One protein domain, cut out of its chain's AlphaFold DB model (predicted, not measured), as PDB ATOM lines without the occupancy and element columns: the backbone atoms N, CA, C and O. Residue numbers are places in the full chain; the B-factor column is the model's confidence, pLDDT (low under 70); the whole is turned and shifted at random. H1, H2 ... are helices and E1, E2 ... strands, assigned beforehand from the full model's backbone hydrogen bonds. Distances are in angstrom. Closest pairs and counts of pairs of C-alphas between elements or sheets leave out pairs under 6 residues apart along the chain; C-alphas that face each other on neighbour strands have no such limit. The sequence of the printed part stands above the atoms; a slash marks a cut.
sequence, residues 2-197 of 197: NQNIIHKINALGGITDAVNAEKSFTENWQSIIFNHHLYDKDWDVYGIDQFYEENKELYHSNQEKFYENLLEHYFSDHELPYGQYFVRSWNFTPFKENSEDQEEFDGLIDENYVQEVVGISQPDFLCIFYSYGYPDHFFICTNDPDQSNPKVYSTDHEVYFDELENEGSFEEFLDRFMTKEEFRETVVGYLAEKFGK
ATOM      1  N   ASN A   2     -16.638  24.329  24.021       94.75
ATOM      2  CA  ASN A   2     -15.178  24.362  24.144       94.75
ATOM      3  C   ASN A   2     -14.516  23.022  23.734       94.75
ATOM      4  O   ASN A   2     -15.185  22.001  23.578       94.75
ATOM      5  N   GLN A   3     -13.192  23.025  23.540       96.56
ATOM      6  CA  GLN A   3     -12.450  21.841  23.074       96.56
ATOM      7  C   GLN A   3     -12.324  20.730  24.126       96.56
ATOM      8  O   GLN A   3     -12.270  19.558  23.758       96.56
ATOM      9  N   ASN A   4     -12.302  21.068  25.418       97.69
ATOM     10  CA  ASN A   4     -12.221  20.071  26.486       97.69
ATOM     11  C   ASN A   4     -13.494  19.224  26.534       97.69
ATOM     12  O   ASN A   4     -13.410  18.002  26.597       97.69
ATOM     13  N   ILE A   5     -14.664  19.856  26.417       98.19
ATOM     14  CA  ILE A   5     -15.956  19.172  26.323       98.19
ATOM     15  C   ILE A   5     -15.967  18.213  25.131       98.19
ATOM     16  O   ILE A   5     -16.323  17.051  25.285       98.19
ATOM     17  N   ILE A   6     -15.523  18.669  23.955       98.19
ATOM     18  CA  ILE A   6     -15.442  17.819  22.756       98.19
ATOM     19  C   ILE A   6     -14.537  16.608  23.016       98.19
ATOM     20  O   ILE A   6     -14.883  15.483  22.659       98.19
ATOM     21  N   HIS A   7     -13.386  16.809  23.664       98.31
ATOM     22  CA  HIS A   7     -12.489  15.713  24.025       98.31
ATOM     23  C   HIS A   7     -13.148  14.712  24.985       98.31
ATOM     24  O   HIS A   7     -13.081  13.510  24.731       98.31
ATOM     25  N   LYS A   8     -13.832  15.194  26.031       98.44
ATOM     26  CA  LYS A   8     -14.555  14.349  26.994       98.44
ATOM     27  C   LYS A   8     -15.679  13.561  26.325       98.44
ATOM     28  O   LYS A   8     -15.762  12.356  26.513       98.44
ATOM     29  N   ILE A   9     -16.484  14.201  25.477       98.38
ATOM     30  CA  ILE A   9     -17.556  13.532  24.726       98.38
ATOM     31  C   ILE A   9     -16.995  12.407  23.852       98.38
ATOM     32  O   ILE A   9     -17.530  11.303  23.875       98.38
ATOM     33  N   ASN A  10     -15.892  12.649  23.135       98.25
ATOM     34  CA  ASN A  10     -15.247  11.604  22.334       98.25
ATOM     35  C   ASN A  10     -14.701  10.456  23.202       98.25
ATOM     36  O   ASN A  10     -14.819   9.296  22.817       98.25
ATOM     37  N   ALA A  11     -14.125  10.755  24.372       98.19
ATOM     38  CA  ALA A  11     -13.662   9.732  25.316       98.19
ATOM     39  C   ALA A  11     -14.823   8.886  25.871       98.19
ATOM     40  O   ALA A  11     -14.686   7.679  26.048       98.19
ATOM     41  N   LEU A  12     -15.987   9.506  26.063       98.19
ATOM     42  CA  LEU A  12     -17.237   8.846  26.434       98.19
ATOM     43  C   LEU A  12     -17.923   8.141  25.249       98.19
ATOM     44  O   LEU A  12     -19.030   7.646  25.411       98.19
ATOM     45  N   GLY A  13     -17.306   8.083  24.065       96.88
ATOM     46  CA  GLY A  13     -17.841   7.370  22.897       96.88
ATOM     47  C   GLY A  13     -18.859   8.146  22.054       96.88
ATOM     48  O   GLY A  13     -19.433   7.579  21.121       96.88
ATOM     49  N   GLY A  14     -19.067   9.434  22.336       97.31
ATOM     50  CA  GLY A  14     -19.877  10.325  21.509       97.31
ATOM     51  C   GLY A  14     -19.159  10.737  20.221       97.31
ATOM     52  O   GLY A  14     -17.948  10.938  20.199       97.31
ATOM     53  N   ILE A  15     -19.914  10.892  19.134       97.75
ATOM     54  CA  ILE A  15     -19.410  11.298  17.816       97.75
ATOM     55  C   ILE A  15     -19.588  12.809  17.663       97.75
ATOM     56  O   ILE A  15     -20.712  13.309  17.702       97.75
ATOM     57  N   THR A  16     -18.485  13.533  17.457       97.75
ATOM     58  CA  THR A  16     -18.461  15.011  17.434       97.75
ATOM     59  C   THR A  16     -18.128  15.622  16.068       97.75
ATOM     60  O   THR A  16     -17.914  16.828  15.968       97.75
ATOM     61  N   ASP A  17     -18.138  14.831  14.991       96.81
ATOM     62  CA  ASP A  17     -17.714  15.249  13.639       96.81
ATOM     63  C   ASP A  17     -18.447  16.491  13.091       96.81
ATOM     64  O   ASP A  17     -17.899  17.234  12.275       96.81
ATOM     65  N   ALA A  18     -19.692  16.722  13.522       95.69
ATOM     66  CA  ALA A  18     -20.542  17.827  13.066       95.69
ATOM     67  C   ALA A  18     -20.482  19.090  13.956       95.69
ATOM     68  O   ALA A  18     -21.141  20.099  13.644       95.69
ATOM     69  N   VAL A  19     -19.696  19.043  15.040       96.25
ATOM     70  CA  VAL A  19     -19.501  20.155  15.978       96.25
ATOM     71  C   VAL A  19     -18.685  21.264  15.311       96.25
ATOM     72  O   VAL A  19     -17.678  21.022  14.648       96.25
ATOM     73  N   ASN A  20     -19.119  22.511  15.487       94.38
ATOM     74  CA  ASN A  20     -18.504  23.693  14.897       94.38
ATOM     75  C   ASN A  20     -18.449  24.844  15.921       94.38
ATOM     76  O   ASN A  20     -19.426  25.131  16.610       94.38
ATOM     77  N   ALA A  21     -17.305  25.529  15.995       91.88
ATOM     78  CA  ALA A  21     -17.081  26.657  16.900       91.88
ATOM     79  C   ALA A  21     -17.985  27.879  16.628       91.88
ATOM     80  O   ALA A  21     -18.177  28.692  17.526       91.88
ATOM     81  N   GLU A  22     -18.535  28.012  15.418       93.19
ATOM     82  CA  GLU A  22     -19.456  29.093  15.037       93.19
ATOM     83  C   GLU A  22     -20.906  28.843  15.488       93.19
ATOM     84  O   GLU A  22     -21.715  29.768  15.474       93.19
ATOM     85  N   LYS A  23     -21.239  27.608  15.884       95.50
ATOM     86  CA  LYS A  23     -22.569  27.219  16.372       95.50
ATOM     87  C   LYS A  23     -22.706  27.461  17.878       95.50
ATOM     88  O   LYS A  23     -21.734  27.336  18.630       95.50
ATOM     89  N   SER A  24     -23.934  27.713  18.328       95.50
ATOM     90  CA  SER A  24     -24.303  27.736  19.753       95.50
ATOM     91  C   SER A  24     -24.018  26.397  20.448       95.50
ATOM     92  O   SER A  24     -23.698  25.389  19.802       95.50
ATOM     93  N   PHE A  25     -24.114  26.356  21.782       97.12
ATOM     94  CA  PHE A  25     -24.008  25.080  22.489       97.12
ATOM     95  C   PHE A  25     -25.106  24.114  22.032       97.12
ATOM     96  O   PHE A  25     -24.799  22.984  21.663       97.12
ATOM     97  N   THR A  26     -26.357  24.577  21.991       96.69
ATOM     98  CA  THR A  26     -27.530  23.774  21.619       96.69
ATOM     99  C   THR A  26     -27.395  23.149  20.234       96.69
ATOM    100  O   THR A  26     -27.567  21.941  20.086       96.69
ATOM    101  N   GLU A  27     -27.012  23.937  19.228       96.81
ATOM    102  CA  GLU A  27     -26.810  23.437  17.861       96.81
ATOM    103  C   GLU A  27     -25.678  22.407  17.772       96.81
ATOM    104  O   GLU A  27     -25.732  21.484  16.957       96.81
ATOM    105  N   ASN A  28     -24.632  22.570  18.587       97.75
ATOM    106  CA  ASN A  28     -23.555  21.593  18.664       97.75
ATOM    107  C   ASN A  28     -24.026  20.312  19.349       97.75
ATOM    108  O   ASN A  28     -23.826  19.239  18.788       97.75
ATOM    109  N   TRP A  29     -24.694  20.410  20.497       97.75
ATOM    110  CA  TRP A  29     -25.212  19.262  21.236       97.75
ATOM    111  C   TRP A  29     -26.174  18.414  20.397       97.75
ATOM    112  O   TRP A  29     -25.998  17.206  20.295       97.75
ATOM    113  N   GLN A  30     -27.111  19.048  19.689       96.69
ATOM    114  CA  GLN A  30     -28.042  18.373  18.773       96.69
ATOM    115  C   GLN A  30     -27.361  17.684  17.579       96.69
ATOM    116  O   GLN A  30     -27.982  16.868  16.902       96.69
ATOM    117  N   SER A  31     -26.102  18.021  17.287       97.00
ATOM    118  CA  SER A  31     -25.320  17.389  16.220       97.00
ATOM    119  C   SER A  31     -24.444  16.228  16.699       97.00
ATOM    120  O   SER A  31     -23.853  15.536  15.869       97.00
ATOM    121  N   ILE A  32     -24.349  16.023  18.016       97.62
ATOM    122  CA  ILE A  32     -23.568  14.952  18.631       97.62
ATOM    123  C   ILE A  32     -24.414  13.687  18.681       97.62
ATOM    124  O   ILE A  32     -25.600  13.723  19.000       97.62
ATOM    125  N   ILE A  33     -23.790  12.555  18.363       95.75
ATOM    126  CA  ILE A  33     -24.463  11.257  18.324       95.75
ATOM    127  C   ILE A  33     -23.824  10.340  19.357       95.75
ATOM    128  O   ILE A  33     -22.616  10.111  19.322       95.75
ATOM    129  N   PHE A  34     -24.647   9.770  20.230       95.56
ATOM    130  CA  PHE A  34     -24.281   8.646  21.083       95.56
ATOM    131  C   PHE A  34     -25.082   7.421  20.641       95.56
ATOM    132  O   PHE A  34     -26.301   7.483  20.531       95.56
ATOM    133  N   ASN A  35     -24.392   6.310  20.386       94.31
ATOM    134  CA  ASN A  35     -25.022   5.035  20.007       94.31
ATOM    135  C   ASN A  35     -25.217   4.099  21.210       94.31
ATOM    136  O   ASN A  35     -25.425   2.901  21.044       94.31
ATOM    137  N   HIS A  36     -25.034   4.633  22.413       95.38
ATOM    138  CA  HIS A  36     -25.087   3.913  23.670       95.38
ATOM    139  C   HIS A  36     -25.350   4.893  24.810       95.38
ATOM    140  O   HIS A  36     -25.203   6.107  24.653       95.38
ATOM    141  N   HIS A  37     -25.671   4.344  25.972       95.31
ATOM    142  CA  HIS A  37     -25.913   5.121  27.182       95.31
ATOM    143  C   HIS A  37     -24.617   5.413  27.938       95.31
ATOM    144  O   HIS A  37     -23.560   4.857  27.622       95.31
ATOM    145  N   LEU A  38     -24.698   6.302  28.924       97.31
ATOM    146  CA  LEU A  38     -23.593   6.624  29.827       97.31
ATOM    147  C   LEU A  38     -23.864   6.076  31.227       97.31
ATOM    148  O   LEU A  38     -25.014   5.897  31.618       97.31
ATOM    149  N   TYR A  39     -22.802   5.830  31.988       97.44
ATOM    150  CA  TYR A  39     -22.882   5.309  33.352       97.44
ATOM    151  C   TYR A  39     -22.058   6.194  34.280       97.44
ATOM    152  O   TYR A  39     -20.913   6.518  33.960       97.44
ATOM    153  N   ASP A  40     -22.656   6.605  35.397       95.81
ATOM    154  CA  ASP A  40     -21.999   7.416  36.427       95.81
ATOM    155  C   ASP A  40     -20.927   6.580  37.154       95.81
ATOM    156  O   ASP A  40     -21.056   5.364  37.287       95.81
ATOM    157  N   LYS A  41     -19.853   7.209  37.622       96.38
ATOM    158  CA  LYS A  41     -18.794   6.577  38.418       96.38
ATOM    159  C   LYS A  41     -19.310   6.034  39.748       96.38
ATOM    160  O   LYS A  41     -18.754   5.051  40.231       96.38
ATOM    161  N   ASP A  42     -20.386   6.607  40.279       93.31
ATOM    162  CA  ASP A  42     -21.068   6.121  41.483       93.31
ATOM    163  C   ASP A  42     -22.142   5.050  41.175       93.31
ATOM    164  O   ASP A  42     -23.002   4.754  42.000       93.31
ATOM    165  N   TRP A  43     -22.124   4.449  39.980       94.19
ATOM    166  CA  TRP A  43     -23.073   3.413  39.568       94.19
ATOM    167  C   TRP A  43     -22.969   2.114  40.392       94.19
ATOM    168  O   TRP A  43     -21.933   1.447  40.408       94.19
ATOM    169  N   ASP A  44     -24.091   1.666  40.969       91.69
ATOM    170  CA  ASP A  44     -24.191   0.453  41.805       91.69
ATOM    171  C   ASP A  44     -24.216  -0.880  41.021       91.69
ATOM    172  O   ASP A  44     -24.871  -1.845  41.424       91.69
ATOM    173  N   VAL A  45     -23.530  -0.960  39.876       94.62
ATOM    174  CA  VAL A  45     -23.364  -2.193  39.077       94.62
ATOM    175  C   VAL A  45     -24.674  -2.953  38.776       94.62
ATOM    176  O   VAL A  45     -24.710  -4.190  38.711       94.62
ATOM    177  N   TYR A  46     -25.777  -2.220  38.592       95.25
ATOM    178  CA  TYR A  46     -27.110  -2.787  38.387       95.25
ATOM    179  C   TYR A  46     -27.142  -3.780  37.216       95.25
ATOM    180  O   TYR A  46     -26.753  -3.456  36.101       95.25
ATOM    181  N   GLY A  47     -27.653  -4.990  37.467       95.94
ATOM    182  CA  GLY A  47     -27.807  -6.041  36.452       95.94
ATOM    183  C   GLY A  47     -26.576  -6.931  36.236       95.94
ATOM    184  O   GLY A  47     -26.686  -7.952  35.552       95.94
ATOM    185  N   ILE A  48     -25.418  -6.610  36.826       97.69
ATOM    186  CA  ILE A  48     -24.176  -7.369  36.601       97.69
ATOM    187  C   ILE A  48     -24.275  -8.796  37.143       97.69
ATOM    188  O   ILE A  48     -23.838  -9.734  36.477       97.69
ATOM    189  N   ASP A  49     -24.913  -8.987  38.298       97.12
ATOM    190  CA  ASP A  49     -25.164 -10.320  38.860       97.12
ATOM    191  C   ASP A  49     -26.003 -11.198  37.930       97.12
ATOM    192  O   ASP A  49     -25.696 -12.373  37.730       97.12
ATOM    193  N   GLN A  50     -27.065 -10.622  37.361       97.00
ATOM    194  CA  GLN A  50     -27.947 -11.337  36.447       97.00
ATOM    195  C   GLN A  50     -27.185 -11.730  35.179       97.00
ATOM    196  O   GLN A  50     -27.207 -12.897  34.792       97.00
ATOM    197  N   PHE A  51     -26.460 -10.780  34.578       97.50
ATOM    198  CA  PHE A  51     -25.657 -11.049  33.388       97.50
ATOM    199  C   PHE A  51     -24.599 -12.128  33.656       97.50
ATOM    200  O   PHE A  51     -24.394 -13.018  32.828       97.50
ATOM    201  N   TYR A  52     -23.945 -12.077  34.822       97.56
ATOM    202  CA  TYR A  52     -22.983 -13.088  35.251       97.56
ATOM    203  C   TYR A  52     -23.616 -14.478  35.344       97.56
ATOM    204  O   TYR A  52     -23.086 -15.413  34.749       97.56
ATOM    205  N   GLU A  53     -24.738 -14.634  36.051       97.50
ATOM    206  CA  GLU A  53     -25.382 -15.945  36.214       97.50
ATOM    207  C   GLU A  53     -25.866 -16.520  34.873       97.50
ATOM    208  O   GLU A  53     -25.702 -17.715  34.624       97.50
ATOM    209  N   GLU A  54     -26.369 -15.679  33.966       97.62
ATOM    210  CA  GLU A  54     -26.780 -16.085  32.613       97.62
ATOM    211  C   GLU A  54     -25.593 -16.494  31.717       97.62
ATOM    212  O   GLU A  54     -25.758 -17.309  30.807       97.62
ATOM    213  N   ASN A  55     -24.383 -15.985  31.985       97.62
ATOM    214  CA  ASN A  55     -23.185 -16.193  31.160       97.62
ATOM    215  C   ASN A  55     -22.024 -16.857  31.925       97.62
ATOM    216  O   ASN A  55     -20.860 -16.779  31.519       97.62
ATOM    217  N   LYS A  56     -22.318 -17.544  33.030       96.06
ATOM    218  CA  LYS A  56     -21.321 -18.068  33.974       96.06
ATOM    219  C   LYS A  56     -20.338 -19.057  33.353       96.06
ATOM    220  O   LYS A  56     -19.143 -19.027  33.643       96.06
ATOM    221  N   GLU A  57     -20.823 -19.930  32.471       96.75
ATOM    222  CA  GLU A  57     -19.959 -20.870  31.748       96.75
ATOM    223  C   GLU A  57     -18.943 -20.134  30.866       96.75
ATOM    224  O   GLU A  57     -17.769 -20.512  30.818       96.75
ATOM    225  N   LEU A  58     -19.369 -19.049  30.211       97.31
ATOM    226  CA  LEU A  58     -18.491 -18.212  29.399       97.31
ATOM    227  C   LEU A  58     -17.471 -17.487  30.278       97.31
ATOM    228  O   LEU A  58     -16.291 -17.495  29.947       97.31
ATOM    229  N   TYR A  59     -17.886 -16.957  31.431       96.62
ATOM    230  CA  TYR A  59     -16.972 -16.330  32.389       96.62
ATOM    231  C   TYR A  59     -15.824 -17.265  32.802       96.62
ATOM    232  O   TYR A  59     -14.667 -16.854  32.828       96.62
ATOM    233  N   HIS A  60     -16.109 -18.538  33.091       94.69
ATOM    234  CA  HIS A  60     -15.073 -19.487  33.514       94.69
ATOM    235  C   HIS A  60     -14.232 -20.056  32.362       94.69
ATOM    236  O   HIS A  60     -13.091 -20.459  32.585       94.69
ATOM    237  N   SER A  61     -14.779 -20.121  31.146       96.69
ATOM    238  CA  SER A  61     -14.092 -20.709  29.988       96.69
ATOM    239  C   SER A  61     -13.340 -19.686  29.131       96.69
ATOM    240  O   SER A  61     -12.311 -20.029  28.547       96.69
ATOM    241  N   ASN A  62     -13.825 -18.444  29.052       97.56
ATOM    242  CA  ASN A  62     -13.247 -17.355  28.270       97.56
ATOM    243  C   ASN A  62     -13.666 -15.977  28.826       97.56
ATOM    244  O   ASN A  62     -14.634 -15.367  28.368       97.56
ATOM    245  N   GLN A  63     -12.897 -15.474  29.798       95.50
ATOM    246  CA  GLN A  63     -13.171 -14.194  30.464       95.50
ATOM    247  C   GLN A  63     -13.171 -12.997  29.513       95.50
ATOM    248  O   GLN A  63     -14.055 -12.152  29.610       95.50
ATOM    249  N   GLU A  64     -12.228 -12.926  28.570       97.12
ATOM    250  CA  GLU A  64     -12.187 -11.811  27.619       97.12
ATOM    251  C   GLU A  64     -13.473 -11.753  26.795       97.12
ATOM    252  O   GLU A  64     -14.096 -10.697  26.701       97.12
ATOM    253  N   LYS A  65     -13.948 -12.903  26.295       98.12
ATOM    254  CA  LYS A  65     -15.196 -12.936  25.526       98.12
ATOM    255  C   LYS A  65     -16.425 -12.609  26.375       98.12
ATOM    256  O   LYS A  65     -17.361 -11.991  25.876       98.12
ATOM    257  N   PHE A  66     -16.429 -13.002  27.648       98.31
ATOM    258  CA  PHE A  66     -17.473 -12.595  28.586       98.31
ATOM    259  C   PHE A  66     -17.537 -11.068  28.718       98.31
ATOM    260  O   PHE A  66     -18.615 -10.497  28.567       98.31
ATOM    261  N   TYR A  67     -16.401 -10.405  28.952       98.25
ATOM    262  CA  TYR A  67     -16.365  -8.950  29.123       98.25
ATOM    263  C   TYR A  67     -16.669  -8.193  27.828       98.25
ATOM    264  O   TYR A  67     -17.339  -7.169  27.887       98.25
ATOM    265  N   GLU A  68     -16.246  -8.699  26.668       98.25
ATOM    266  CA  GLU A  68     -16.671  -8.155  25.370       98.25
ATOM    267  C   GLU A  68     -18.198  -8.166  25.235       98.25
ATOM    268  O   GLU A  68     -18.799  -7.131  24.966       98.25
ATOM    269  N   ASN A  69     -18.830  -9.319  25.476       98.25
ATOM    270  CA  ASN A  69     -20.283  -9.454  25.367       98.25
ATOM    271  C   ASN A  69     -21.017  -8.590  26.406       98.25
ATOM    272  O   ASN A  69     -22.090  -8.066  26.124       98.25
ATOM    273  N   LEU A  70     -20.448  -8.441  27.605       98.00
ATOM    274  CA  LEU A  70     -20.992  -7.575  28.648       98.00
ATOM    275  C   LEU A  70     -20.956  -6.113  28.205       98.00
ATOM    276  O   LEU A  70     -21.965  -5.422  28.296       98.00
ATOM    277  N   LEU A  71     -19.825  -5.644  27.678       97.88
ATOM    278  CA  LEU A  71     -19.728  -4.287  27.149       97.88
ATOM    279  C   LEU A  71     -20.688  -4.070  25.977       97.88
ATOM    280  O   LEU A  71     -21.343  -3.037  25.930       97.88
ATOM    281  N   GLU A  72     -20.819  -5.032  25.063       97.12
ATOM    282  CA  GLU A  72     -21.807  -4.964  23.979       97.12
ATOM    283  C   GLU A  72     -23.243  -4.875  24.511       97.12
ATOM    284  O   GLU A  72     -24.040  -4.122  23.963       97.12
ATOM    285  N   HIS A  73     -23.570  -5.592  25.590       96.88
ATOM    286  CA  HIS A  73     -24.894  -5.556  26.215       96.88
ATOM    287  C   HIS A  73     -25.206  -4.188  26.831       96.88
ATOM    288  O   HIS A  73     -26.209  -3.581  26.469       96.88
ATOM    289  N   TYR A  74     -24.337  -3.679  27.709       97.25
ATOM    290  CA  TYR A  74     -24.560  -2.410  28.424       97.25
ATOM    291  C   TYR A  74     -24.388  -1.176  27.528       97.25
ATOM    292  O   TYR A  74     -25.080  -0.179  27.694       97.25
ATOM    293  N   PHE A  75     -23.497  -1.230  26.536       96.44
ATOM    294  CA  PHE A  75     -23.284  -0.134  25.588       96.44
ATOM    295  C   PHE A  75     -24.041  -0.355  24.271       96.44
ATOM    296  O   PHE A  75     -23.523  -0.041  23.195       96.44
ATOM    297  N   SER A  76     -25.261  -0.889  24.359       94.31
ATOM    298  CA  SER A  76     -26.209  -0.986  23.246       94.31
ATOM    299  C   SER A  76     -27.412  -0.066  23.443       94.31
ATOM    300  O   SER A  76     -27.663   0.444  24.534       94.31
ATOM    301  N   ASP A  77     -28.163   0.154  22.366       91.69
ATOM    302  CA  ASP A  77     -29.412   0.909  22.410       91.69
ATOM    303  C   ASP A  77     -30.544   0.045  22.996       91.69
ATOM    304  O   ASP A  77     -31.148  -0.783  22.310       91.69
ATOM    305  N   HIS A  78     -30.777   0.189  24.303       92.38
ATOM    306  CA  HIS A  78     -31.812  -0.528  25.053       92.38
ATOM    307  C   HIS A  78     -32.516   0.353  26.098       92.38
ATOM    308  O   HIS A  78     -31.975   1.354  26.549       92.38
ATOM    309  N   GLU A  79     -33.667  -0.084  26.611       91.44
ATOM    310  CA  GLU A  79     -34.403   0.615  27.689       91.44
ATOM    311  C   GLU A  79     -34.381  -0.129  29.040       91.44
ATOM    312  O   GLU A  79     -35.098   0.219  29.972       91.44
ATOM    313  N   LEU A  80     -33.561  -1.176  29.177       93.31
ATOM    314  CA  LEU A  80     -33.435  -1.933  30.430       93.31
ATOM    315  C   LEU A  80     -32.913  -1.047  31.576       93.31
ATOM    316  O   LEU A  80     -31.970  -0.298  31.345       93.31
ATOM    317  N   PRO A  81     -33.462  -1.123  32.802       93.06
ATOM    318  CA  PRO A  81     -33.141  -0.194  33.887       93.06
ATOM    319  C   PRO A  81     -31.847  -0.587  34.618       93.06
ATOM    320  O   PRO A  81     -31.871  -1.119  35.725       93.06
ATOM    321  N   TYR A  82     -30.701  -0.320  33.999       95.19
ATOM    322  CA  TYR A  82     -29.375  -0.575  34.563       95.19
ATOM    323  C   TYR A  82     -28.724   0.678  35.155       95.19
ATOM    324  O   TYR A  82     -27.510   0.717  35.290       95.19
ATOM    325  N   GLY A  83     -29.495   1.704  35.526       92.94
ATOM    326  CA  GLY A  83     -28.957   2.941  36.113       92.94
ATOM    327  C   GLY A  83     -28.180   3.821  35.126       92.94
ATOM    328  O   GLY A  83     -27.350   4.626  35.535       92.94
ATOM    329  N   GLN A  84     -28.420   3.640  33.829       95.19
ATOM    330  CA  GLN A  84     -27.794   4.424  32.776       95.19
ATOM    331  C   GLN A  84     -28.422   5.812  32.608       95.19
ATOM    332  O   GLN A  84     -29.596   6.033  32.912       95.19
ATOM    333  N   TYR A  85     -27.636   6.712  32.032       96.81
ATOM    334  CA  TYR A  85     -28.043   8.031  31.581       96.81
ATOM    335  C   TYR A  85     -28.278   7.999  30.077       96.81
ATOM    336  O   TYR A  85     -27.405   7.630  29.284       96.81
ATOM    337  N   PHE A  86     -29.470   8.426  29.694       96.44
ATOM    338  CA  PHE A  86     -29.911   8.520  28.321       96.44
ATOM    339  C   PHE A  86     -29.602   9.907  27.779       96.44
ATOM    340  O   PHE A  86     -30.136  10.901  28.264       96.44
ATOM    341  N   VAL A  87     -28.783   9.978  26.735       95.81
ATOM    342  CA  VAL A  87     -28.484  11.238  26.044       95.81
ATOM    343  C   VAL A  87     -29.733  11.720  25.305       95.81
ATOM    344  O   VAL A  87     -30.352  10.962  24.553       95.81
ATOM    345  N   ARG A  88     -30.119  12.982  25.500       94.56
ATOM    346  CA  ARG A  88     -31.283  13.608  24.858       94.56
ATOM    347  C   ARG A  88     -30.939  14.967  24.284       94.56
ATOM    348  O   ARG A  88     -29.913  15.549  24.599       94.56
ATOM    349  N   SER A  89     -31.794  15.455  23.394       94.50
ATOM    350  CA  SER A  89     -31.618  16.751  22.737       94.50
ATOM    351  C   SER A  89     -32.960  17.433  22.462       94.50
ATOM    352  O   SER A  89     -33.143  18.054  21.410       94.50
ATOM    353  N   TRP A  90     -33.925  17.255  23.366       92.38
ATOM    354  CA  TRP A  90     -35.248  17.870  23.266       92.38
ATOM    355  C   TRP A  90     -35.246  19.282  23.867       92.38
ATOM    356  O   TRP A  90     -34.597  19.549  24.882       92.38
ATOM    357  N   ASN A  91     -35.928  20.208  23.201       95.12
ATOM    358  CA  ASN A  91     -36.120  21.546  23.746       95.12
ATOM    359  C   ASN A  91     -37.234  21.490  24.787       95.12
ATOM    360  O   ASN A  91     -38.207  20.774  24.582       95.12
ATOM    361  N   PHE A  92     -37.084  22.274  25.845       94.44
ATOM    362  CA  PHE A  92     -38.086  22.458  26.879       94.44
ATOM    363  C   PHE A  92     -38.276  23.957  27.100       94.44
ATOM    364  O   PHE A  92     -37.348  24.666  27.487       94.44
ATOM    365  N   THR A  93     -39.458  24.461  26.770       95.38
ATOM    366  CA  THR A  93     -39.748  25.894  26.619       95.38
ATOM    367  C   THR A  93     -40.964  26.323  27.449       95.38
ATOM    368  O   THR A  93     -41.930  26.854  26.894       95.38
ATOM    369  N   PRO A  94     -40.943  26.112  28.781       93.25
ATOM    370  CA  PRO A  94     -42.121  26.264  29.645       93.25
ATOM    371  C   PRO A  94     -42.633  27.709  29.747       93.25
ATOM    372  O   PRO A  94     -43.791  27.936  30.072       93.25
ATOM    373  N   PHE A  95     -41.792  28.703  29.446       94.38
ATOM    374  CA  PHE A  95     -42.156  30.124  29.534       94.38
ATOM    375  C   PHE A  95     -42.395  30.779  28.169       94.38
ATOM    376  O   PHE A  95     -42.632  31.987  28.083       94.38
ATOM    377  N   LYS A  96     -42.321  30.008  27.080       94.38
ATOM    378  CA  LYS A  96     -42.464  30.532  25.723       94.38
ATOM    379  C   LYS A  96     -43.931  30.589  25.320       94.38
ATOM    380  O   LYS A  96     -44.593  29.566  25.217       94.38
ATOM    381  N   GLU A  97     -44.412  31.789  25.007       94.06
ATOM    382  CA  GLU A  97     -45.815  32.000  24.642       94.06
ATOM    383  C   GLU A  97     -46.257  31.108  23.464       94.06
ATOM    384  O   GLU A  97     -45.689  31.183  22.367       94.06
ATOM    385  N   ASN A  98     -47.324  30.330  23.669       93.44
ATOM    386  CA  ASN A  98     -47.908  29.375  22.721       93.44
ATOM    387  C   ASN A  98     -47.008  28.163  22.385       93.44
ATOM    388  O   ASN A  98     -47.114  27.618  21.281       93.44
ATOM    389  N   SER A  99     -46.085  27.767  23.271       94.31
ATOM    390  CA  SER A  99     -45.396  26.471  23.168       94.31
ATOM    391  C   SER A  99     -46.234  25.349  23.793       94.31
ATOM    392  O   SER A  99     -47.035  25.591  24.693       94.31
ATOM    393  N   GLU A 100     -46.029  24.112  23.329       93.81
ATOM    394  CA  GLU A 100     -46.670  22.930  23.929       93.81
ATOM    395  C   GLU A 100     -46.282  22.790  25.411       93.81
ATOM    396  O   GLU A 100     -47.152  22.572  26.248       93.81
ATOM    397  N   ASP A 101     -45.008  23.033  25.746       93.19
ATOM    398  CA  ASP A 101     -44.524  23.003  27.132       93.19
ATOM    399  C   ASP A 101     -45.204  24.073  28.003       93.19
ATOM    400  O   ASP A 101     -45.554  23.812  29.148       93.19
ATOM    401  N   GLN A 102     -45.416  25.288  27.487       93.94
ATOM    402  CA  GLN A 102     -46.118  26.320  28.251       93.94
ATOM    403  C   GLN A 102     -47.553  25.885  28.546       93.94
ATOM    404  O   GLN A 102     -48.013  26.042  29.671       93.94
ATOM    405  N   GLU A 103     -48.268  25.352  27.553       93.00
ATOM    406  CA  GLU A 103     -49.646  24.891  27.738       93.00
ATOM    407  C   GLU A 103     -49.740  23.715  28.722       93.00
ATOM    408  O   GLU A 103     -50.690  23.647  29.503       93.00
ATOM    409  N   GLU A 104     -48.768  22.800  28.699       91.38
ATOM    410  CA  GLU A 104     -48.719  21.635  29.587       91.38
ATOM    411  C   GLU A 104     -48.373  22.011  31.035       91.38
ATOM    412  O   GLU A 104     -48.970  21.469  31.969       91.38
ATOM    413  N   PHE A 105     -47.453  22.959  31.225       90.00
ATOM    414  CA  PHE A 105     -46.902  23.315  32.534       90.00
ATOM    415  C   PHE A 105     -47.417  24.656  33.095       90.00
ATOM    416  O   PHE A 105     -46.907  25.138  34.112       90.00
ATOM    417  N   ASP A 106     -48.449  25.258  32.484       88.25
ATOM    418  CA  ASP A 106     -49.038  26.526  32.939       88.25
ATOM    419  C   ASP A 106     -49.532  26.433  34.391       88.25
ATOM    420  O   ASP A 106     -50.371  25.603  34.755       88.25
ATOM    421  N   GLY A 107     -48.996  27.307  35.246       86.31
ATOM    422  CA  GLY A 107     -49.296  27.339  36.677       86.31
ATOM    423  C   GLY A 107     -48.726  26.176  37.499       86.31
ATOM    424  O   GLY A 107     -49.003  26.128  38.698       86.31
ATOM    425  N   LEU A 108     -47.952  25.269  36.889       88.88
ATOM    426  CA  LEU A 108     -47.238  24.190  37.581       88.88
ATOM    427  C   LEU A 108     -45.799  24.578  37.928       88.88
ATOM    428  O   LEU A 108     -45.314  24.162  38.968       88.88
ATOM    429  N   ILE A 109     -45.145  25.398  37.099       90.94
ATOM    430  CA  ILE A 109     -43.762  25.844  37.318       90.94
ATOM    431  C   ILE A 109     -43.746  27.288  37.837       90.94
ATOM    432  O   ILE A 109     -44.273  28.196  37.188       90.94
ATOM    433  N   ASP A 110     -43.097  27.531  38.981       91.94
ATOM    434  CA  ASP A 110     -42.892  28.890  39.504       91.94
ATOM    435  C   ASP A 110     -41.747  29.607  38.764       91.94
ATOM    436  O   ASP A 110     -40.562  29.407  39.041       91.94
ATOM    437  N   GLU A 111     -42.109  30.502  37.839       92.19
ATOM    438  CA  GLU A 111     -41.159  31.331  37.082       92.19
ATOM    439  C   GLU A 111     -40.183  32.100  37.990       92.19
ATOM    440  O   GLU A 111     -39.003  32.217  37.655       92.19
ATOM    441  N   ASN A 112     -40.637  32.611  39.143       93.25
ATOM    442  CA  ASN A 112     -39.768  33.396  40.026       93.25
ATOM    443  C   ASN A 112     -38.699  32.517  40.668       93.25
ATOM    444  O   ASN A 112     -37.547  32.941  40.761       93.25
ATOM    445  N   TYR A 113     -39.077  31.309  41.089       93.69
ATOM    446  CA  TYR A 113     -38.141  30.338  41.648       93.69
ATOM    447  C   TYR A 113     -37.110  29.908  40.599       93.69
ATOM    448  O   TYR A 113     -35.905  30.000  40.842       93.69
ATOM    449  N   VAL A 114     -37.559  29.550  39.392       94.56
ATOM    450  CA  VAL A 114     -36.649  29.185  38.296       94.56
ATOM    451  C   VAL A 114     -35.704  30.340  37.963       94.56
ATOM    452  O   VAL A 114     -34.497  30.136  37.822       94.56
ATOM    453  N   GLN A 115     -36.209  31.573  37.897       94.56
ATOM    454  CA  GLN A 115     -35.381  32.753  37.666       94.56
ATOM    455  C   GLN A 115     -34.382  33.007  38.807       94.56
ATOM    456  O   GLN A 115     -33.269  33.459  38.531       94.56
ATOM    457  N   GLU A 116     -34.738  32.739  40.064       94.69
ATOM    458  CA  GLU A 116     -33.833  32.870  41.212       94.69
ATOM    459  C   GLU A 116     -32.654  31.894  41.111       94.69
ATOM    460  O   GLU A 116     -31.504  32.298  41.303       94.69
ATOM    461  N   VAL A 117     -32.924  30.637  40.754       94.44
ATOM    462  CA  VAL A 117     -31.903  29.585  40.626       94.44
ATOM    463  C   VAL A 117     -31.023  29.801  39.391       94.44
ATOM    464  O   VAL A 117     -29.792  29.729  39.468       94.44
ATOM    465  N   VAL A 118     -31.639  30.079  38.241       95.06
ATOM    466  CA  VAL A 118     -30.952  30.168  36.943       95.06
ATOM    467  C   VAL A 118     -30.310  31.542  36.724       95.06
ATOM    468  O   VAL A 118     -29.263  31.661  36.082       95.06
ATOM    469  N   GLY A 119     -30.926  32.604  37.241       94.62
ATOM    470  CA  GLY A 119     -30.513  33.989  37.008       94.62
ATOM    471  C   GLY A 119     -30.895  34.542  35.628       94.62
ATOM    472  O   GLY A 119     -30.402  35.603  35.241       94.62
ATOM    473  N   ILE A 120     -31.758  33.846  34.882       93.50
ATOM    474  CA  ILE A 120     -32.266  34.238  33.559       93.50
ATOM    475  C   ILE A 120     -33.790  34.349  33.661       93.50
ATOM    476  O   ILE A 120     -34.427  33.485  34.250       93.50
ATOM    477  N   SER A 121     -34.371  35.420  33.118       93.50
ATOM    478  CA  SER A 121     -35.831  35.585  33.051       93.50
ATOM    479  C   SER A 121     -36.383  34.765  31.890       93.50
ATOM    480  O   SER A 121     -35.821  34.831  30.795       93.50
ATOM    481  N   GLN A 122     -37.452  34.007  32.147       92.56
ATOM    482  CA  GLN A 122     -38.122  33.133  31.175       92.56
ATOM    483  C   GLN A 122     -37.142  32.272  30.354       92.56
ATOM    484  O   GLN A 122     -37.088  32.387  29.126       92.56
ATOM    485  N   PRO A 123     -36.294  31.460  31.015       93.94
ATOM    486  CA  PRO A 123     -35.298  30.658  30.324       93.94
ATOM    487  C   PRO A 123     -35.952  29.567  29.471       93.94
ATOM    488  O   PRO A 123     -36.827  28.836  29.927       93.94
ATOM    489  N   ASP A 124     -35.456  29.423  28.245       95.31
ATOM    490  CA  ASP A 124     -35.654  28.216  27.449       95.31
ATOM    491  C   ASP A 124     -34.546  27.217  27.797       95.31
ATOM    492  O   ASP A 124     -33.375  27.589  27.958       95.31
ATOM    493  N   PHE A 125     -34.897  25.940  27.851       96.31
ATOM    494  CA  PHE A 125     -33.990  24.859  28.193       96.31
ATOM    495  C   PHE A 125     -33.830  23.858  27.052       96.31
ATOM    496  O   PHE A 125     -34.652  23.728  26.144       96.31
ATOM    497  N   LEU A 126     -32.734  23.118  27.121       97.31
ATOM    498  CA  LEU A 126     -32.494  21.908  26.353       97.31
ATOM    499  C   LEU A 126     -32.205  20.820  27.378       97.31
ATOM    500  O   LEU A 126     -31.234  20.966  28.123       97.31
ATOM    501  N   CYS A 127     -33.003  19.751  27.436       96.56
ATOM    502  CA  CYS A 127     -32.577  18.610  28.243       96.56
ATOM    503  C   CYS A 127     -31.619  17.716  27.472       96.56
ATOM    504  O   CYS A 127     -31.835  17.340  26.314       96.56
ATOM    505  N   ILE A 128     -30.526  17.446  28.170       97.38
ATOM    506  CA  ILE A 128     -29.305  16.829  27.685       97.38
ATOM    507  C   ILE A 128     -29.204  15.381  28.163       97.38
ATOM    508  O   ILE A 128     -28.682  14.540  27.434       97.38
ATOM    509  N   PHE A 129     -29.774  15.060  29.327       96.81
ATOM    510  CA  PHE A 129     -29.835  13.696  29.838       96.81
ATOM    511  C   PHE A 129     -31.133  13.436  30.596       96.81
ATOM    512  O   PHE A 129     -31.664  14.346  31.230       96.81
ATOM    513  N   TYR A 130     -31.578  12.181  30.600       94.19
ATOM    514  CA  TYR A 130     -32.443  11.676  31.666       94.19
ATOM    515  C   TYR A 130     -31.902  10.362  32.241       94.19
ATOM    516  O   TYR A 130     -31.143   9.652  31.576       94.19
ATOM    517  N   SER A 131     -32.295  10.026  33.466       94.00
ATOM    518  CA  SER A 131     -31.997   8.763  34.146       94.00
ATOM    519  C   SER A 131     -33.276   8.182  34.770       94.00
ATOM    520  O   SER A 131     -34.292   8.859  34.838       94.00
ATOM    521  N   TYR A 132     -33.268   6.914  35.192       89.00
ATOM    522  CA  TYR A 132     -34.406   6.335  35.932       89.00
ATOM    523  C   TYR A 132     -34.351   6.585  37.449       89.00
ATOM    524  O   TYR A 132     -35.266   6.179  38.164       89.00
ATOM    525  N   GLY A 133     -33.258   7.158  37.955       83.50
ATOM    526  CA  GLY A 133     -33.074   7.476  39.371       83.50
ATOM    527  C   GLY A 133     -33.138   8.978  39.614       83.50
ATOM    528  O   GLY A 133     -32.959   9.751  38.683       83.50
ATOM    529  N   TYR A 134     -33.354   9.378  40.865       81.25
ATOM    530  CA  TYR A 134     -33.326  10.786  41.262       81.25
ATOM    531  C   TYR A 134     -31.880  11.327  41.331       81.25
ATOM    532  O   TYR A 134     -31.031  10.657  41.935       81.25
ATOM    533  N   PRO A 135     -31.599  12.538  40.811       85.12
ATOM    534  CA  PRO A 135     -32.457  13.320  39.916       85.12
ATOM    535  C   PRO A 135     -32.502  12.694  38.514       85.12
ATOM    536  O   PRO A 135     -31.516  12.119  38.038       85.12
ATOM    537  N   ASP A 136     -33.649  12.800  37.845       88.44
ATOM    538  CA  ASP A 136     -33.917  12.044  36.619       88.44
ATOM    539  C   ASP A 136     -33.867  12.877  35.341       88.44
ATOM    540  O   ASP A 136     -33.743  12.273  34.283       88.44
ATOM    541  N   HIS A 137     -33.879  14.212  35.387       94.38
ATOM    542  CA  HIS A 137     -33.717  15.052  34.198       94.38
ATOM    543  C   HIS A 137     -32.640  16.113  34.380       94.38
ATOM    544  O   HIS A 137     -32.533  16.748  35.426       94.38
ATOM    545  N   PHE A 138     -31.872  16.339  33.312       97.12
ATOM    546  CA  PHE A 138     -30.759  17.280  33.290       97.12
ATOM    547  C   PHE A 138     -30.887  18.236  32.113       97.12
ATOM    548  O   PHE A 138     -30.981  17.824  30.953       97.12
ATOM    549  N   PHE A 139     -30.837  19.526  32.411       97.25
ATOM    550  CA  PHE A 139     -31.079  20.624  31.494       97.25
ATOM    551  C   PHE A 139     -29.885  21.565  31.418       97.25
ATOM    552  O   PHE A 139     -29.112  21.720  32.357       97.25
ATOM    553  N   ILE A 140     -29.786  22.265  30.297       97.56
ATOM    554  CA  ILE A 140     -29.009  23.497  30.171       97.56
ATOM    555  C   ILE A 140     -29.952  24.615  29.743       97.56
ATOM    556  O   ILE A 140     -30.952  24.363  29.069       97.56
ATOM    557  N   CYS A 141     -29.603  25.857  30.053       96.69
ATOM    558  CA  CYS A 141     -30.288  27.008  29.472       96.69
ATOM    559  C   CYS A 141     -29.783  27.254  28.048       96.69
ATOM    560  O   CYS A 141     -28.580  27.402  27.830       96.69
ATOM    561  N   THR A 142     -30.683  27.373  27.074       95.38
ATOM    562  CA  THR A 142     -30.302  27.676  25.682       95.38
ATOM    563  C   THR A 142     -29.688  29.072  25.556       95.38
ATOM    564  O   THR A 142     -28.798  29.284  24.735       95.38
ATOM    565  N   ASN A 143     -30.098  29.992  26.432       92.25
ATOM    566  CA  ASN A 143     -29.615  31.369  26.509       92.25
ATOM    567  C   ASN A 143     -28.545  31.581  27.597       92.25
ATOM    568  O   ASN A 143     -28.344  32.714  28.035       92.25
ATOM    569  N   ASP A 144     -27.868  30.518  28.055       95.50
ATOM    570  CA  ASP A 144     -26.750  30.654  28.998       95.50
ATOM    571  C   ASP A 144     -25.691  31.629  28.430       95.50
ATOM    572  O   ASP A 144     -25.331  31.524  27.250       95.50
ATOM    573  N   PRO A 145     -25.196  32.608  29.210       94.06
ATOM    574  CA  PRO A 145     -24.184  33.544  28.726       94.06
ATOM    575  C   PRO A 145     -22.872  32.859  28.311       94.06
ATOM    576  O   PRO A 145     -22.168  33.388  27.447       94.06
ATOM    577  N   ASP A 146     -22.536  31.697  28.881       96.25
ATOM    578  CA  ASP A 146     -21.386  30.886  28.484       96.25
ATOM    579  C   ASP A 146     -21.800  29.736  27.552       96.25
ATOM    580  O   ASP A 146     -21.860  28.563  27.910       96.25
ATOM    581  N   GLN A 147     -21.988  30.068  26.276       95.31
ATOM    582  CA  GLN A 147     -22.249  29.089  25.209       95.31
ATOM    583  C   GLN A 147     -21.063  28.141  24.926       95.31
ATOM    584  O   GLN A 147     -21.144  27.231  24.087       95.31
ATOM    585  N   SER A 148     -19.909  28.358  25.559       96.75
ATOM    586  CA  SER A 148     -18.764  27.462  25.435       96.75
ATOM    587  C   SER A 148     -18.830  26.314  26.442       96.75
ATOM    588  O   SER A 148     -18.440  25.204  26.069       96.75
ATOM    589  N   ASN A 149     -19.363  26.574  27.639       97.56
ATOM    590  CA  ASN A 149     -19.474  25.654  28.767       97.56
ATOM    591  C   ASN A 149     -20.660  26.057  29.681       97.56
ATOM    592  O   ASN A 149     -20.436  26.639  30.744       97.56
ATOM    593  N   PRO A 150     -21.913  25.802  29.263       97.88
ATOM    594  CA  PRO A 150     -23.094  26.251  29.993       97.88
ATOM    595  C   PRO A 150     -23.229  25.517  31.327       97.88
ATOM    596  O   PRO A 150     -22.641  24.449  31.530       97.88
ATOM    597  N   LYS A 151     -24.040  26.067  32.231       98.25
ATOM    598  CA  LYS A 151     -24.397  25.371  33.469       98.25
ATOM    599  C   LYS A 151     -25.385  24.241  33.207       98.25
ATOM    600  O   LYS A 151     -26.255  24.358  32.341       98.25
ATOM    601  N   VAL A 152     -25.262  23.183  34.000       98.06
ATOM    602  CA  VAL A 152     -26.212  22.075  34.046       98.06
ATOM    603  C   VAL A 152     -27.125  22.256  35.249       98.06
ATOM    604  O   VAL A 152     -26.678  22.644  36.328       98.06
ATOM    605  N   TYR A 153     -28.403  21.975  35.046       97.38
ATOM    606  CA  TYR A 153     -29.417  21.968  36.083       97.38
ATOM    607  C   TYR A 153     -30.095  20.609  36.126       97.38
ATOM    608  O   TYR A 153     -30.310  20.013  35.070       97.38
ATOM    609  N   SER A 154     -30.436  20.126  37.311       95.31
ATOM    610  CA  SER A 154     -31.155  18.870  37.498       95.31
ATOM    611  C   SER A 154     -32.507  19.109  38.162       95.31
ATOM    612  O   SER A 154     -32.696  20.098  38.870       95.31
ATOM    613  N   THR A 155     -33.465  18.235  37.870       92.62
ATOM    614  CA  THR A 155     -34.792  18.216  38.495       92.62
ATOM    615  C   THR A 155     -35.343  16.798  38.487       92.62
ATOM    616  O   THR A 155     -34.905  15.944  37.712       92.62
ATOM    617  N   ASP A 156     -36.327  16.578  39.347       86.06
ATOM    618  CA  ASP A 156     -37.218  15.423  39.319       86.06
ATOM    619  C   ASP A 156     -38.350  15.642  38.298       86.06
ATOM    620  O   ASP A 156     -38.889  16.749  38.190       86.06
ATOM    621  N   HIS A 157     -38.709  14.601  37.548       80.69
ATOM    622  CA  HIS A 157     -39.826  14.582  36.604       80.69
ATOM    623  C   HIS A 157     -41.201  14.528  37.278       80.69
ATOM    624  O   HIS A 157     -42.209  14.782  36.622       80.69
ATOM    625  N   GLU A 158     -41.291  14.168  38.557       76.75
ATOM    626  CA  GLU A 158     -42.562  14.156  39.282       76.75
ATOM    627  C   GLU A 158     -43.002  15.570  39.669       76.75
ATOM    628  O   GLU A 158     -44.201  15.851  39.722       76.75
ATOM    629  N   VAL A 159     -42.038  16.462  39.917       76.94
ATOM    630  CA  VAL A 159     -42.285  17.824  40.416       76.94
ATOM    631  C   VAL A 159     -41.663  18.918  39.545       76.94
ATOM    632  O   VAL A 159     -41.611  20.054  39.988       76.94
ATOM    633  N   TYR A 160     -41.174  18.579  38.341       70.75
ATOM    634  CA  TYR A 160     -40.573  19.463  37.323       70.75
ATOM    635  C   TYR A 160     -40.351  20.916  37.764       70.75
ATOM    636  O   TYR A 160     -41.280  21.718  37.771       70.75
ATOM    637  N   PHE A 161     -39.095  21.284  38.019       80.69
ATOM    638  CA  PHE A 161     -38.679  22.653  38.339       80.69
ATOM    639  C   PHE A 161     -39.216  23.228  39.665       80.69
ATOM    640  O   PHE A 161     -38.877  24.370  39.967       80.69
ATOM    641  N   ASP A 162     -39.929  22.458  40.497       82.31
ATOM    642  CA  ASP A 162     -40.096  22.766  41.932       82.31
ATOM    643  C   ASP A 162     -38.844  22.392  42.751       82.31
ATOM    644  O   ASP A 162     -38.580  22.971  43.805       82.31
ATOM    645  N   GLU A 163     -38.040  21.451  42.244       86.44
ATOM    646  CA  GLU A 163     -36.731  21.066  42.782       86.44
ATOM    647  C   GLU A 163     -35.672  21.230  41.689       86.44
ATOM    648  O   GLU A 163     -35.332  20.281  40.988       86.44
ATOM    649  N   LEU A 164     -35.183  22.462  41.504       92.19
ATOM    650  CA  LEU A 164     -34.167  22.777  40.501       92.19
ATOM    651  C   LEU A 164     -32.805  22.993  41.167       92.19
ATOM    652  O   LEU A 164     -32.598  23.976  41.883       92.19
ATOM    653  N   GLU A 165     -31.851  22.110  40.884       94.12
ATOM    654  CA  GLU A 165     -30.491  22.203  41.416       94.12
ATOM    655  C   GLU A 165     -29.479  22.593  40.337       94.12
ATOM    656  O   GLU A 165     -29.659  22.320  39.154       94.12
ATOM    657  N   ASN A 166     -28.404  23.272  40.740       95.75
ATOM    658  CA  ASN A 166     -27.298  23.647  39.861       95.75
ATOM    659  C   ASN A 166     -26.150  22.647  40.028       95.75
ATOM    660  O   ASN A 166     -25.505  22.608  41.075       95.75
ATOM    661  N   GLU A 167     -25.872  21.898  38.968       96.62
ATOM    662  CA  GLU A 167     -24.896  20.805  38.918       96.62
ATOM    663  C   GLU A 167     -23.485  21.275  38.514       96.62
ATOM    664  O   GLU A 167     -22.582  20.471  38.281       96.62
ATOM    665  N   GLY A 168     -23.273  22.589  38.404       97.19
ATOM    666  CA  GLY A 168     -22.017  23.178  37.952       97.19
ATOM    667  C   GLY A 168     -21.939  23.314  36.434       97.19
ATOM    668  O   GLY A 168     -22.951  23.440  35.739       97.19
ATOM    669  N   SER A 169     -20.718  23.383  35.904       98.06
ATOM    670  CA  SER A 169     -20.515  23.534  34.461       98.06
ATOM    671  C   SER A 169     -20.674  22.208  33.720       98.06
ATOM    672  O   SER A 169     -20.379  21.146  34.263       98.06
ATOM    673  N   PHE A 170     -21.087  22.247  32.453       98.44
ATOM    674  CA  PHE A 170     -21.232  21.041  31.638       98.44
ATOM    675  C   PHE A 170     -19.924  20.245  31.524       98.44
ATOM    676  O   PHE A 170     -19.931  19.018  31.557       98.44
ATOM    677  N   GLU A 171     -18.786  20.933  31.433       98.31
ATOM    678  CA  GLU A 171     -17.472  20.295  31.430       98.31
ATOM    679  C   GLU A 171     -17.213  19.480  32.703       98.31
ATOM    680  O   GLU A 171     -16.709  18.363  32.593       98.31
ATOM    681  N   GLU A 172     -17.541  20.013  33.882       98.06
ATOM    682  CA  GLU A 172     -17.396  19.312  35.168       98.06
ATOM    683  C   GLU A 172     -18.441  18.204  35.317       98.06
ATOM    684  O   GLU A 172     -18.118  17.109  35.766       98.06
ATOM    685  N   PHE A 173     -19.674  18.447  34.871       98.00
ATOM    686  CA  PHE A 173     -20.745  17.456  34.898       98.00
ATOM    687  C   PHE A 173     -20.362  16.176  34.143       98.00
ATOM    688  O   PHE A 173     -20.605  15.070  34.621       98.00
ATOM    689  N   LEU A 174     -19.690  16.306  32.993       98.25
ATOM    690  CA  LEU A 174     -19.213  15.154  32.223       98.25
ATOM    691  C   LEU A 174     -18.177  14.292  32.966       98.25
ATOM    692  O   LEU A 174     -18.029  13.122  32.618       98.25
ATOM    693  N   ASP A 175     -17.480  14.818  33.983       97.81
ATOM    694  CA  ASP A 175     -16.499  14.039  34.759       97.81
ATOM    695  C   ASP A 175     -17.136  12.945  35.618       97.81
ATOM    696  O   ASP A 175     -16.425  12.045  36.079       97.81
ATOM    697  N   ARG A 176     -18.457  12.999  35.808       96.88
ATOM    698  CA  ARG A 176     -19.237  11.973  36.502       96.88
ATOM    699  C   ARG A 176     -19.288  10.661  35.732       96.88
ATOM    700  O   ARG A 176     -19.425   9.615  36.346       96.88
ATOM    701  N   PHE A 177     -19.161  10.683  34.407       98.25
ATOM    702  CA  PHE A 177     -19.349   9.484  33.594       98.25
ATOM    703  C   PHE A 177     -18.067   8.670  33.430       98.25
ATOM    704  O   PHE A 177     -16.964   9.210  33.321       98.25
ATOM    705  N   MET A 178     -18.232   7.350  33.382       98.31
ATOM    706  CA  MET A 178     -17.177   6.404  33.039       98.31
ATOM    707  C   MET A 178     -17.014   6.280  31.523       98.31
ATOM    708  O   MET A 178     -17.985   6.158  30.771       98.31
ATOM    709  N   THR A 179     -15.765   6.214  31.081       98.06
ATOM    710  CA  THR A 179     -15.387   5.627  29.789       98.06
ATOM    711  C   THR A 179     -15.725   4.129  29.748       98.06
ATOM    712  O   THR A 179     -15.955   3.494  30.781       98.06
ATOM    713  N   LYS A 180     -15.734   3.520  28.553       97.00
ATOM    714  CA  LYS A 180     -15.947   2.065  28.410       97.00
ATOM    715  C   LYS A 180     -14.888   1.255  29.157       97.00
ATOM    716  O   LYS A 180     -15.189   0.199  29.711       97.00
ATOM    717  N   GLU A 181     -13.657   1.750  29.169       97.50
ATOM    718  CA  GLU A 181     -12.533   1.164  29.882       97.50
ATOM    719  C   GLU A 181     -12.742   1.231  31.401       97.50
ATOM    720  O   GLU A 181     -12.671   0.191  32.053       97.50
ATOM    721  N   GLU A 182     -13.084   2.402  31.950       98.31
ATOM    722  CA  GLU A 182     -13.394   2.557  33.383       98.31
ATOM    723  C   GLU A 182     -14.585   1.682  33.799       98.31
ATOM    724  O   GLU A 182     -14.518   0.984  34.808       98.31
ATOM    725  N   PHE A 183     -15.643   1.628  32.983       98.38
ATOM    726  CA  PHE A 183     -16.782   0.741  33.225       98.38
ATOM    727  C   PHE A 183     -16.340  -0.726  33.308       98.38
ATOM    728  O   PHE A 183     -16.725  -1.455  34.226       98.38
ATOM    729  N   ARG A 184     -15.504  -1.178  32.361       98.00
ATOM    730  CA  ARG A 184     -14.967  -2.544  32.364       98.00
ATOM    731  C   ARG A 184     -14.176  -2.817  33.642       98.00
ATOM    732  O   ARG A 184     -14.355  -3.878  34.235       98.00
ATOM    733  N   GLU A 185     -13.315  -1.893  34.055       97.94
ATOM    734  CA  GLU A 185     -12.510  -2.021  35.274       97.94
ATOM    735  C   GLU A 185     -13.385  -2.145  36.528       97.94
ATOM    736  O   GLU A 185     -13.156  -3.049  37.337       97.94
ATOM    737  N   THR A 186     -14.435  -1.325  36.644       97.94
ATOM    738  CA  THR A 186     -15.425  -1.393  37.730       97.94
ATOM    739  C   THR A 186     -16.074  -2.776  37.809       97.94
ATOM    740  O   THR A 186     -16.088  -3.407  38.870       97.94
ATOM    741  N   VAL A 187     -16.546  -3.306  36.677       97.69
ATOM    742  CA  VAL A 187     -17.197  -4.625  36.625       97.69
ATOM    743  C   VAL A 187     -16.219  -5.761  36.938       97.69
ATOM    744  O   VAL A 187     -16.565  -6.685  37.675       97.69
ATOM    745  N   VAL A 188     -14.992  -5.700  36.410       97.38
ATOM    746  CA  VAL A 188     -13.935  -6.682  36.707       97.38
ATOM    747  C   VAL A 188     -13.640  -6.708  38.206       97.38
ATOM    748  O   VAL A 188     -13.589  -7.788  38.797       97.38
ATOM    749  N   GLY A 189     -13.471  -5.536  38.828       96.75
ATOM    750  CA  GLY A 189     -13.223  -5.409  40.264       96.75
ATOM    751  C   GLY A 189     -14.352  -6.015  41.096       96.75
ATOM    752  O   GLY A 189     -14.101  -6.863  41.955       96.75
ATOM    753  N   TYR A 190     -15.595  -5.660  40.769       97.06
ATOM    754  CA  TYR A 190     -16.787  -6.176  41.436       97.06
ATOM    755  C   TYR A 190     -16.911  -7.707  41.344       97.06
ATOM    756  O   TYR A 190     -17.069  -8.393  42.360       97.06
ATOM    757  N   LEU A 191     -16.801  -8.279  40.138       96.69
ATOM    758  CA  LEU A 191     -16.926  -9.728  39.943       96.69
ATOM    759  C   LEU A 191     -15.766 -10.499  40.583       96.69
ATOM    760  O   LEU A 191     -15.979 -11.600  41.098       96.69
ATOM    761  N   ALA A 192     -14.553  -9.940  40.593       94.75
ATOM    762  CA  ALA A 192     -13.411 -10.542  41.273       94.75
ATOM    763  C   ALA A 192     -13.608 -10.581  42.796       94.75
ATOM    764  O   ALA A 192     -13.334 -11.610  43.417       94.75
ATOM    765  N   GLU A 193     -14.125  -9.510  43.401       95.19
ATOM    766  CA  GLU A 193     -14.444  -9.480  44.833       95.19
ATOM    767  C   GLU A 193     -15.537 -10.495  45.188       95.19
ATOM    768  O   GLU A 193     -15.423 -11.240  46.168       95.19
ATOM    769  N   LYS A 194     -16.583 -10.565  44.362       94.56
ATOM    770  CA  LYS A 194     -17.768 -11.377  44.640       94.56
ATOM    771  C   LYS A 194     -17.586 -12.864  44.337       94.56
ATOM    772  O   LYS A 194     -18.042 -13.708  45.110       94.56
ATOM    773  N   PHE A 195     -16.919 -13.195  43.231       87.81
ATOM    774  CA  PHE A 195     -16.852 -14.552  42.673       87.81
ATOM    775  C   PHE A 195     -15.427 -15.060  42.418       87.81
ATOM    776  O   PHE A 195     -15.268 -16.168  41.912       87.81
ATOM    777  N   GLY A 196     -14.383 -14.300  42.757       73.25
ATOM    778  CA  GLY A 196     -12.977 -14.658  42.518       73.25
ATOM    779  C   GLY A 196     -12.415 -15.797  43.381       73.25
ATOM    780  O   GLY A 196     -11.234 -15.759  43.727       73.25
ATOM    781  N   LYS A 197     -13.232 -16.792  43.751       55.75
ATOM    782  CA  LYS A 197     -12.819 -18.012  44.463       55.75
ATOM    783  C   LYS A 197     -12.964 -19.252  43.596       55.75
ATOM    784  O   LYS A 197     -14.096 -19.513  43.139       55.75
TER     785      LYS A 197
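AT A GLANCE: This is residues 2 to 197 of the 197 residues of an uncharacterized protein of Chryseobacterium artocarpi (UniProt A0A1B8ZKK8). An elongated domain of two lobes: in one, a strongly twisted five-stranded sheet has H2 and H8 over one face and H1 packed on H8; in the other, H3, H4, H5 and H9 form a loose helical group. H6 and H7 lie at the end of the sheet lobe away from that group. The 196 printed residues include nine named helices and five named strands, in the order H1 H2 H3 H4 H5 E1 H6 H7 E2 E3 E4 E5 H8 H9, and the class is mixed. The antiparallel sheet runs E1 E2 E3 E4 E5. The whole is only just compact, close to loose, with a radius of gyration of the C-alphas of 19.2 A and spans of 61 by 36 by 25 A.

HOW THE PARTS SIT: H1, residues 3 to 11, touches H8, residues 170 to 176, at a shallow tilt of 31 degrees, the same way; the closest C-alphas, of Ile 5 and Glu 171, are 5.4 A apart. H2, residues 25 to 29, is over E2, residues 125 to 131, at a height over the sheet of 9.3 A. H3, residues 48 to 54, is close but not clearly touching H5, residues 63 to 74; the closest C-alphas, of Phe 51 and Leu 70, are 7.5 A apart. H4, residues 56 to 61, and H5 touch only at the corner, with closest C-alphas Tyr 59 and Phe 66 at 5.4 A. H5 and H9, residues 180 to 195, only just touch, with 3 pairs of C-alphas within 8 A; the closest, of Leu 71 and Arg 184, are 7.3 A apart. E1, residues 85 to 92, pairs with E2, N 86 and O 130 at 2.8 A. H6, residues 100 to 105, is not on the sheet, but only just, with 4 pairs of C-alphas within 10 A. H7, residues 111 to 118, only grazes the sheet with residues 114 to 118. E2, E3, residues 137 to 141, E4, residues 151 to 155, and E5, residues 165 to 169, form a meander, each strand the antiparallel neighbour of the one before; N 128 and O 138 are 2.8 A apart, N 139 and O 153 2.8 A, N 152 and O 168 2.9 A. H8 is on the same face as H2, at a height over the sheet of 9.4 A. Every O i to N i+4 pair is within hydrogen-bond range in the helices but H8, with 1 of 3, and 3 of 4 O i to N i+3 pairs.

IN THESE COORDINATES: H1 begins at C-alpha 3 (-12.450, 21.841, 23.074). H5 is 16.5 A long, E1 18.2 A, E2 17.3 A. E1 bends by 68 degrees at residue 89. H9, 21.9 A, ends at C-alpha 195 (-16.852, -14.552, 42.673).

THE WHOLE: The two C-alphas farthest apart, of Glu 97 and Lys 197, are 63.1 A apart. The printed part has no cut. The links H1 to H2 and H2 to H3 are long. Mean pLDDT of the printed part is 94.5; residue 197 is under 70.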